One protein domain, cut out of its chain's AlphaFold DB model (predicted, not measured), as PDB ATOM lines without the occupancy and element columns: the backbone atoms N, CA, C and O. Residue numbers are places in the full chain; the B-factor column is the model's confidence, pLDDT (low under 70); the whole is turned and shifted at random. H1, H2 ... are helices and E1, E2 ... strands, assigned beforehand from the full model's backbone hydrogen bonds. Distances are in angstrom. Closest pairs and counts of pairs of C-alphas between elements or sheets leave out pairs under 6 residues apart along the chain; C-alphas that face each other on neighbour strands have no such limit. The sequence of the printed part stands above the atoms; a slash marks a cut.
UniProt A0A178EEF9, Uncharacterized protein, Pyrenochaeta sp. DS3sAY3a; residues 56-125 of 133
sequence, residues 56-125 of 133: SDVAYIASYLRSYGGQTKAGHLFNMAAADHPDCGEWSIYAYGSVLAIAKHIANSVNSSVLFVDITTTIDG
ATOM      1  N   SER A  56     202.346 128.575 187.626       88.81
ATOM      2  CA  SER A  56     202.425 129.780 188.462       88.81
ATOM      3  C   SER A  56     202.320 131.066 187.643       88.81
ATOM      4  O   SER A  56     201.723 132.035 188.104       88.81
ATOM      5  N   ASP A  57     202.855 131.064 186.424       93.44
ATOM      6  CA  ASP A  57     202.817 132.222 185.536       93.44
ATOM      7  C   ASP A  57     201.416 132.393 184.939       93.44
ATOM      8  O   ASP A  57     200.910 133.511 184.883       93.44
ATOM      9  N   VAL A  58     200.729 131.292 184.600       90.38
ATOM     10  CA  VAL A  58     199.311 131.323 184.193       90.38
ATOM     11  C   VAL A  58     198.444 131.914 185.311       90.38
ATOM     12  O   VAL A  58     197.677 132.854 185.078       90.38
ATOM     13  N   ALA A  59     198.609 131.415 186.540       91.06
ATOM     14  CA  ALA A  59     197.881 131.895 187.711       91.06
ATOM     15  C   ALA A  59     198.179 133.376 188.009       91.06
ATOM     16  O   ALA A  59     197.273 134.139 188.361       91.06
ATOM     17  N   TYR A  60     199.430 133.808 187.820       95.12
ATOM     18  CA  TYR A  60     199.819 135.207 187.964       95.12
ATOM     19  C   TYR A  60     199.078 136.101 186.968       95.12
ATOM     20  O   TYR A  60     198.483 137.099 187.379       95.12
ATOM     21  N   ILE A  61     199.067 135.743 185.678       95.62
ATOM     22  CA  ILE A  61     198.359 136.520 184.653       95.62
ATOM     23  C   ILE A  61     196.868 136.621 184.996       95.62
ATOM     24  O   ILE A  61     196.315 137.722 184.967       95.62
ATOM     25  N   ALA A  62     196.225 135.516 185.388       93.94
ATOM     26  CA  ALA A  62     194.820 135.525 185.800       93.94
ATOM     27  C   ALA A  62     194.575 136.469 186.992       93.94
ATOM     28  O   ALA A  62     193.683 137.318 186.955       93.94
ATOM     29  N   SER A  63     195.400 136.389 188.039       94.12
ATOM     30  CA  SER A  63     195.295 137.277 189.202       94.12
ATOM     31  C   SER A  63     195.499 138.750 188.829       94.12
ATOM     32  O   SER A  63     194.736 139.622 189.255       94.12
ATOM     33  N   TYR A  64     196.512 139.039 188.010       95.25
ATOM     34  CA  TYR A  64     196.840 140.393 187.574       95.25
ATOM     35  C   TYR A  64     195.701 141.012 186.759       95.25
ATOM     36  O   TYR A  64     195.230 142.102 187.088       95.25
ATOM     37  N   LEU A  65     195.210 140.305 185.736       94.94
ATOM     38  CA  LEU A  65     194.131 140.788 184.875       94.94
ATOM     39  C   LEU A  65     192.823 140.983 185.651       94.94
ATOM     40  O   LEU A  65     192.098 141.942 185.391       94.94
ATOM     41  N   ARG A  66     192.544 140.140 186.653       94.06
ATOM     42  CA  ARG A  66     191.371 140.283 187.524       94.06
ATOM     43  C   ARG A  66     191.465 141.529 188.391       94.06
ATOM     44  O   ARG A  66     190.516 142.306 188.458       94.06
ATOM     45  N   SER A  67     192.622 141.741 189.016       93.06
ATOM     46  CA  SER A  67     192.894 142.947 189.802       93.06
ATOM     47  C   SER A  67     192.826 144.206 188.937       93.06
ATOM     48  O   SER A  67     192.259 145.214 189.351       93.06
ATOM     49  N   TYR A  68     193.351 144.150 187.711       92.81
ATOM     50  CA  TYR A  68     193.315 145.265 186.769       92.81
ATOM     51  C   TYR A  68     191.894 145.570 186.271       92.81
ATOM     52  O   TYR A  68     191.461 146.720 186.315       92.81
ATOM     53  N   GLY A  69     191.143 144.541 185.872       91.94
ATOM     54  CA  GLY A  69     189.760 144.653 185.406       91.94
ATOM     55  C   GLY A  69     188.757 145.059 186.487       91.94
ATOM     56  O   GLY A  69     187.729 145.642 186.166       91.94
ATOM     57  N   GLY A  70     189.056 144.794 187.763       89.56
ATOM     58  CA  GLY A  70     188.230 145.215 188.901       89.56
ATOM     59  C   GLY A  70     188.372 146.695 189.281       89.56
ATOM     60  O   GLY A  70     187.687 147.165 190.190       89.56
ATOM     61  N   GLN A  71     189.263 147.444 188.625       88.88
ATOM     62  CA  GLN A  71     189.449 148.870 188.894       88.88
ATOM     63  C   GLN A  71     188.342 149.697 188.233       88.88
ATOM     64  O   GLN A  71     187.948 149.457 187.097       88.88
ATOM     65  N   THR A  72     187.892 150.755 188.906       83.75
ATOM     66  CA  THR A  72     186.849 151.664 188.393       83.75
ATOM     67  C   THR A  72     187.382 152.743 187.446       83.75
ATOM     68  O   THR A  72     186.613 153.548 186.921       83.75
ATOM     69  N   LYS A  73     188.698 152.778 187.209       83.44
ATOM     70  CA  LYS A  73     189.334 153.729 186.291       83.44
ATOM     71  C   LYS A  73     189.096 153.338 184.829       83.44
ATOM     72  O   LYS A  73     188.876 152.167 184.514       83.44
ATOM     73  N   ALA A  74     189.191 154.317 183.931       80.38
ATOM     74  CA  ALA A  74     189.197 154.058 182.494       80.38
ATOM     75  C   ALA A  74     190.346 153.101 182.119       80.38
ATOM     76  O   ALA A  74     191.445 153.204 182.666       80.38
ATOM     77  N   GLY A  75     190.086 152.181 181.186       83.25
ATOM     78  CA  GLY A  75     191.067 151.192 180.722       83.25
ATOM     79  C   GLY A  75     190.927 149.789 181.320       83.25
ATOM     80  O   GLY A  75     191.799 148.963 181.082       83.25
ATOM     81  N   HIS A  76     189.847 149.495 182.054       89.94
ATOM     82  CA  HIS A  76     189.528 148.138 182.531       89.94
ATOM     83  C   HIS A  76     188.927 147.218 181.442       89.94
ATOM     84  O   HIS A  76     188.618 146.054 181.712       89.94
ATOM     85  N   LEU A  77     188.756 147.738 180.222       91.69
ATOM     86  CA  LEU A  77     188.325 146.988 179.045       91.69
ATOM     87  C   LEU A  77     189.508 146.752 178.109       91.69
ATOM     88  O   LEU A  77     190.322 147.651 177.884       91.69
ATOM     89  N   PHE A  78     189.547 145.568 177.517       92.75
ATOM     90  CA  PHE A  78     190.412 145.242 176.402       92.75
ATOM     91  C   PHE A  78     189.667 145.493 175.090       92.75
ATOM     92  O   PHE A  78     188.649 144.854 174.826       92.75
ATOM     93  N   ASN A  79     190.161 146.436 174.287       92.06
ATOM     94  CA  ASN A  79     189.550 146.815 173.015       92.06
ATOM     95  C   ASN A  79     190.273 146.129 171.857       92.06
ATOM     96  O   ASN A  79     191.492 146.214 171.748       92.06
ATOM     97  N   MET A  80     189.501 145.498 170.982       89.62
ATOM     98  CA  MET A  80     189.962 144.802 169.786       89.62
ATOM     99  C   MET A  80     189.226 145.409 168.593       89.62
ATOM    100  O   MET A  80     188.054 145.096 168.358       89.62
ATOM    101  N   ALA A  81     189.871 146.330 167.878       90.31
ATOM    102  CA  ALA A  81     189.277 146.905 166.680       90.31
ATOM    103  C   ALA A  81     189.485 145.961 165.491       90.31
ATOM    104  O   ALA A  81     190.596 145.501 165.233       90.31
ATOM    105  N   ALA A  82     188.422 145.710 164.729       87.75
ATOM    106  CA  ALA A  82     188.454 144.859 163.539       87.75
ATOM    107  C   ALA A  82     189.479 145.343 162.498       87.75
ATOM    108  O   ALA A  82     190.095 144.546 161.798       87.75
ATOM    109  N   ALA A  83     189.688 146.660 162.422       88.88
ATOM    110  CA  ALA A  83     190.638 147.274 161.500       88.88
ATOM    111  C   ALA A  83     192.108 146.954 161.824       88.88
ATOM    112  O   ALA A  83     192.934 146.981 160.915       88.88
ATOM    113  N   ASP A  84     192.431 146.641 163.084       85.25
ATOM    114  CA  ASP A  84     193.812 146.373 163.500       85.25
ATOM    115  C   ASP A  84     194.283 144.998 163.004       85.25
ATOM    116  O   ASP A  84     195.467 144.802 162.733       85.25
ATOM    117  N   HIS A  85     193.350 144.049 162.855       78.19
ATOM    118  CA  HIS A  85     193.633 142.681 162.433       78.19
ATOM    119  C   HIS A  85     192.474 142.076 161.606       78.19
ATOM    120  O   HIS A  85     191.680 141.289 162.135       78.19
ATOM    121  N   PRO A  86     192.380 142.401 160.301       71.38
ATOM    122  CA  PRO A  86     191.262 141.989 159.443       71.38
ATOM    123  C   PRO A  86     191.176 140.470 159.192       71.38
ATOM    124  O   PRO A  86     190.092 139.961 158.900       71.38
ATOM    125  N   ASP A  87     192.276 139.731 159.378       74.56
ATOM    126  CA  ASP A  87     192.373 138.291 159.117       74.56
ATOM    127  C   ASP A  87     192.659 137.496 160.402       74.56
ATOM    128  O   ASP A  87     193.807 137.227 160.745       74.56
ATOM    129  N   CYS A  88     191.605 137.081 161.112       70.56
ATOM    130  CA  CYS A  88     191.682 136.216 162.299       70.56
ATOM    131  C   CYS A  88     192.625 136.752 163.379       70.56
ATOM    132  O   CYS A  88     193.456 136.008 163.901       70.56
ATOM    133  N   GLY A  89     192.474 138.040 163.697       75.94
ATOM    134  CA  GLY A  89     193.331 138.752 164.629       75.94
ATOM    135  C   GLY A  89     193.564 138.045 165.951       75.94
ATOM    136  O   GLY A  89     192.647 137.494 166.569       75.94
ATOM    137  N   GLU A  90     194.819 138.100 166.371       88.06
ATOM    138  CA  GLU A  90     195.293 137.629 167.657       88.06
ATOM    139  C   GLU A  90     195.951 138.805 168.364       88.06
ATOM    140  O   GLU A  90     196.893 139.412 167.854       88.06
ATOM    141  N   TRP A  91     195.439 139.139 169.541       90.62
ATOM    142  CA  TRP A  91     195.959 140.226 170.345       90.62
ATOM    143  C   TRP A  91     196.691 139.675 171.553       90.62
ATOM    144  O   TRP A  91     196.141 138.893 172.331       90.62
ATOM    145  N   SER A  92     197.917 140.145 171.752       93.31
ATOM    146  CA  SER A  92     198.644 139.914 172.997       93.31
ATOM    147  C   SER A  92     197.978 140.705 174.123       93.31
ATOM    148  O   SER A  92     197.962 141.934 174.098       93.31
ATOM    149  N   ILE A  93     197.420 139.997 175.104       94.38
ATOM    150  CA  ILE A  93     196.739 140.599 176.256       94.38
ATOM    151  C   ILE A  93     197.781 140.998 177.298       94.38
ATOM    152  O   ILE A  93     197.798 142.131 177.778       94.38
ATOM    153  N   TYR A  94     198.637 140.044 177.670       95.44
ATOM    154  CA  TYR A  94     199.670 140.224 178.680       95.44
ATOM    155  C   TYR A  94     200.687 139.083 178.610       95.44
ATOM    156  O   TYR A  94     200.327 137.945 178.304       95.44
ATOM    157  N   ALA A  95     201.946 139.383 178.916       96.00
ATOM    158  CA  ALA A  95     203.023 138.404 178.988       96.00
ATOM    159  C   ALA A  95     203.670 138.448 180.373       96.00
ATOM    160  O   ALA A  95     203.912 139.529 180.915       96.00
ATOM    161  N   TYR A  96     203.959 137.279 180.932       96.88
ATOM    162  CA  TYR A  96     204.651 137.143 182.206       96.88
ATOM    163  C   TYR A  96     205.384 135.804 182.275       96.88
ATOM    164  O   TYR A  96     204.789 134.762 182.005       96.88
ATOM    165  N   GLY A  97     206.666 135.843 182.646       95.25
ATOM    166  CA  GLY A  97     207.498 134.647 182.761       95.25
ATOM    167  C   GLY A  97     207.486 133.819 181.475       95.25
ATOM    168  O   GLY A  97     207.838 134.321 180.408       95.25
ATOM    169  N   SER A  98     207.062 132.561 181.577       92.00
ATOM    170  CA  SER A  98     206.967 131.630 180.451       92.00
ATOM    171  C   SER A  98     205.664 131.728 179.639       92.00
ATOM    172  O   SER A  98     205.426 130.877 178.786       92.00
ATOM    173  N   VAL A  99     204.773 132.682 179.932       92.81
ATOM    174  CA  VAL A  99     203.398 132.696 179.398       92.81
ATOM    175  C   VAL A  99     203.083 133.982 178.640       92.81
ATOM    176  O   VAL A  99     203.325 135.087 179.125       92.81
ATOM    177  N   LEU A 100     202.457 133.826 177.471       94.00
ATOM    178  CA  LEU A 100     201.797 134.887 176.712       94.00
ATOM    179  C   LEU A 100     200.300 134.569 176.606       94.00
ATOM    180  O   LEU A 100     199.916 133.578 175.990       94.00
ATOM    181  N   ALA A 101     199.454 135.417 177.193       93.06
ATOM    182  CA  ALA A 101     198.009 135.332 177.025       93.06
ATOM    183  C   ALA A 101     197.588 136.053 175.738       93.06
ATOM    184  O   ALA A 101     197.898 137.233 175.550       93.06
ATOM    185  N   ILE A 102     196.856 135.346 174.874       92.06
ATOM    186  CA  ILE A 102     196.399 135.841 173.572       92.06
ATOM    187  C   ILE A 102     194.873 135.763 173.509       92.06
ATOM    188  O   ILE A 102     194.282 134.745 173.867       92.06
ATOM    189  N   ALA A 103     194.237 136.830 173.031       89.50
ATOM    190  CA  ALA A 103     192.832 136.821 172.646       89.50
ATOM    191  C   ALA A 103     192.741 136.649 171.134       89.50
ATOM    192  O   ALA A 103     193.391 137.381 170.391       89.50
ATOM    193  N   LYS A 104     191.903 135.719 170.680       84.69
ATOM    194  CA  LYS A 104     191.577 135.559 169.265       84.69
ATOM    195  C   LYS A 104     190.140 135.960 169.023       84.69
ATOM    196  O   LYS A 104     189.241 135.543 169.754       84.69
ATOM    197  N   HIS A 105     189.918 136.733 167.973       82.12
ATOM    198  CA  HIS A 105     188.564 137.074 167.586       82.12
ATOM    199  C   HIS A 105     187.946 135.970 166.725       82.12
ATOM    200  O   HIS A 105     188.572 135.454 165.804       82.12
ATOM    201  N   ILE A 106     186.703 135.597 167.035       81.00
ATOM    202  CA  ILE A 106     185.942 134.617 166.243       81.00
ATOM    203  C   ILE A 106     185.201 135.266 165.064       81.00
ATOM    204  O   ILE A 106     184.815 134.574 164.128       81.00
ATOM    205  N   ALA A 107     184.984 136.585 165.108       82.81
ATOM    206  CA  ALA A 107     184.156 137.326 164.157       82.81
ATOM    207  C   ALA A 107     184.870 138.591 163.655       82.81
ATOM    208  O   ALA A 107     184.464 139.702 163.966       82.81
ATOM    209  N   ASN A 108     185.953 138.432 162.894       77.81
ATOM    210  CA  ASN A 108     186.962 139.457 162.544       77.81
ATOM    211  C   ASN A 108     186.455 140.821 162.036       77.81
ATOM    212  O   ASN A 108     187.210 141.781 162.054       77.81
ATOM    213  N   SER A 109     185.201 140.929 161.600       85.56
ATOM    214  CA  SER A 109     184.582 142.176 161.143       85.56
ATOM    215  C   SER A 109     183.951 143.030 162.253       85.56
ATOM    216  O   SER A 109     183.458 144.121 161.966       85.56
ATOM    217  N   VAL A 110     183.931 142.560 163.504       87.00
ATOM    218  CA  VAL A 110     183.271 143.244 164.627       87.00
ATOM    219  C   VAL A 110     184.300 143.879 165.562       87.00
ATOM    220  O   VAL A 110     185.265 143.240 165.969       87.00
ATOM    221  N   ASN A 111     184.084 145.144 165.931       91.56
ATOM    222  CA  ASN A 111     184.833 145.768 167.019       91.56
ATOM    223  C   ASN A 111     184.337 145.206 168.351       91.56
ATOM    224  O   ASN A 111     183.143 145.289 168.642       91.56
ATOM    225  N   SER A 112     185.255 144.700 169.164       89.19
ATOM    226  CA  SER A 112     184.930 144.062 170.435       89.19
ATOM    227  C   SER A 112     185.611 144.766 171.598       89.19
ATOM    228  O   SER A 112     186.738 145.249 171.494       89.19
ATOM    229  N   SER A 113     184.911 144.815 172.724       91.69
ATOM    230  CA  SER A 113     185.431 145.317 173.988       91.69
ATOM    231  C   SER A 113     184.973 144.376 175.091       91.69
ATOM    232  O   SER A 113     183.781 144.085 175.191       91.69
ATOM    233  N   VAL A 114     185.914 143.856 175.873       91.31
ATOM    234  CA  VAL A 114     185.643 142.885 176.943       91.31
ATOM    235  C   VAL A 114     186.315 143.333 178.228       91.31
ATOM    236  O   VAL A 114     187.393 143.927 178.186       91.31
ATOM    237  N   LEU A 115     185.709 143.063 179.382       91.69
ATOM    238  CA  LEU A 115     186.370 143.367 180.645       91.69
ATOM    239  C   LEU A 115     187.558 142.424 180.843       91.69
ATOM    240  O   LEU A 115     187.466 141.226 180.565       91.69
ATOM    241  N   PHE A 116     188.658 142.923 181.414       93.75
ATOM    242  CA  PHE A 116     189.766 142.035 181.781       93.75
ATOM    243  C   PHE A 116     189.336 140.955 182.784       93.75
ATOM    244  O   PHE A 116     189.858 139.844 182.731       93.75
ATOM    245  N   VAL A 117     188.338 141.226 183.636       89.81
ATOM    246  CA  VAL A 117     187.762 140.206 184.528       89.81
ATOM    247  C   VAL A 117     187.062 139.079 183.756       89.81
ATOM    248  O   VAL A 117     187.199 137.913 184.130       89.81
ATOM    249  N   ASP A 118     186.407 139.374 182.632       88.69
ATOM    250  CA  ASP A 118     185.755 138.354 181.800       88.69
ATOM    251  C   ASP A 118     186.795 137.465 181.103       88.69
ATOM    252  O   ASP A 118     186.649 136.241 181.066       88.69
ATOM    253  N   ILE A 119     187.909 138.056 180.649       90.56
ATOM    254  CA  ILE A 119     189.066 137.303 180.134       90.56
ATOM    255  C   ILE A 119     189.573 136.324 181.203       90.56
ATOM    256  O   ILE A 119     189.821 135.156 180.907       90.56
ATOM    257  N   THR A 120     189.669 136.759 182.464       90.00
ATOM    258  CA  THR A 120     190.180 135.899 183.547       90.00
ATOM    259  C   THR A 120     189.280 134.707 183.841       90.00
ATOM    260  O   THR A 120     189.778 133.645 184.190       90.00
ATOM    261  N   THR A 121     187.969 134.848 183.635       84.56
ATOM    262  CA  THR A 121     187.023 133.734 183.786       84.56
ATOM    263  C   THR A 121     187.313 132.636 182.766       84.56
ATOM    264  O   THR A 121     187.162 131.460 183.074       84.56
ATOM    265  N   THR A 122     187.785 133.001 181.570       84.81
ATOM    266  CA  THR A 122     188.225 132.035 180.554       84.81
ATOM    267  C   THR A 122     189.538 131.359 180.948       84.81
ATOM    268  O   THR A 122     189.641 130.142 180.824       84.81
ATOM    269  N   ILE A 123     190.520 132.120 181.453       87.12
ATOM    270  CA  ILE A 123     191.825 131.578 181.883       87.12
ATOM    271  C   ILE A 123     191.653 130.569 183.026       87.12
ATOM    272  O   ILE A 123     192.289 129.521 183.016       87.12
ATOM    273  N   ASP A 124     190.747 130.849 183.961       81.69
ATOM    274  CA  ASP A 124     190.453 129.951 185.078       81.69
ATOM    275  C   ASP A 124     189.697 128.678 184.654       81.69
ATOM    276  O   ASP A 124     189.516 127.794 185.480       81.69
ATOM    277  N   GLY A 125     189.241 128.563 183.397       73.00
ATOM    278  CA  GLY A 125     188.457 127.425 182.894       73.00
ATOM    279  C   GLY A 125     186.932 127.587 183.002       73.00
ATOM    280  O   GLY A 125     186.175 126.651 182.729       73.00
TER     281      GLY A 125
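Overview. This is residues 56 to 125 of the 133 residues of an uncharacterized protein of Pyrenochaeta sp. DS3sAY3a (UniProt A0A178EEF9). Two helices, H1 and H2, pack side by side at one end, and two separate two-stranded ribbons, E1 with E4 and the hairpin E2 and E3, run from there towards the links at the other end, residues 81 to 89 and 105 to 111. The printed part has 70 residues with two named helices and four named strands, in the order H1 E1 E2 E3 E4 H2, and both sheets, E1 - E4 and E2 - E3, are antiparallel. The class is mixed, helices and strands. The whole is compact, with a radius of gyration of the C-alphas of 12.3 A and spans of 33 by 29 by 19 A.

Along the chain. H1 is residues 56 to 69, 19.8 A long, from C-alpha 56 at (202.425, 129.780, 188.462). E1 is residues 77 to 80, 9.7 A. E2 is residues 90 to 96, 17.3 A, and E3 residues 99 to 104, 15.8 A. E4 is residues 112 to 115, 10.3 A. H2 is residues 116 to 123, 10.7 A, ending at C-alpha 123 (191.825, 131.578, 181.883).

Arrangement. H1 and H2 touch, closest at the C-alphas of Gly 69 and Phe 116, 4.5 A, at a shallow tilt of 28 degrees, opposite ways. The closest C-alphas of H1 and E2 are those of Asp 57 and Tyr 96, 6.2 A. In the hairpin E2 and E3, N 93 and O 101 are 2.8 A apart, within hydrogen-bond range. E1 and E4 are antiparallel at 157 degrees, with N 78 and O 114 at 2.8 A, also within range. The closest C-alphas of H1 and E4 are those of Gly 69 and Leu 115, 6.0 A. E1 and E3 are apart, and so are E2 and E4. In H1 and H2 every O i to N i+4 pair is within hydrogen-bond range.

Size, cuts and confidence. The C-alphas of Ser 56 and Ser 109, the two farthest apart, are 34.9 A from each other. The printed part has no cut and no long link. The mean pLDDT of the printed part is 88.5, and no printed residue is under 70.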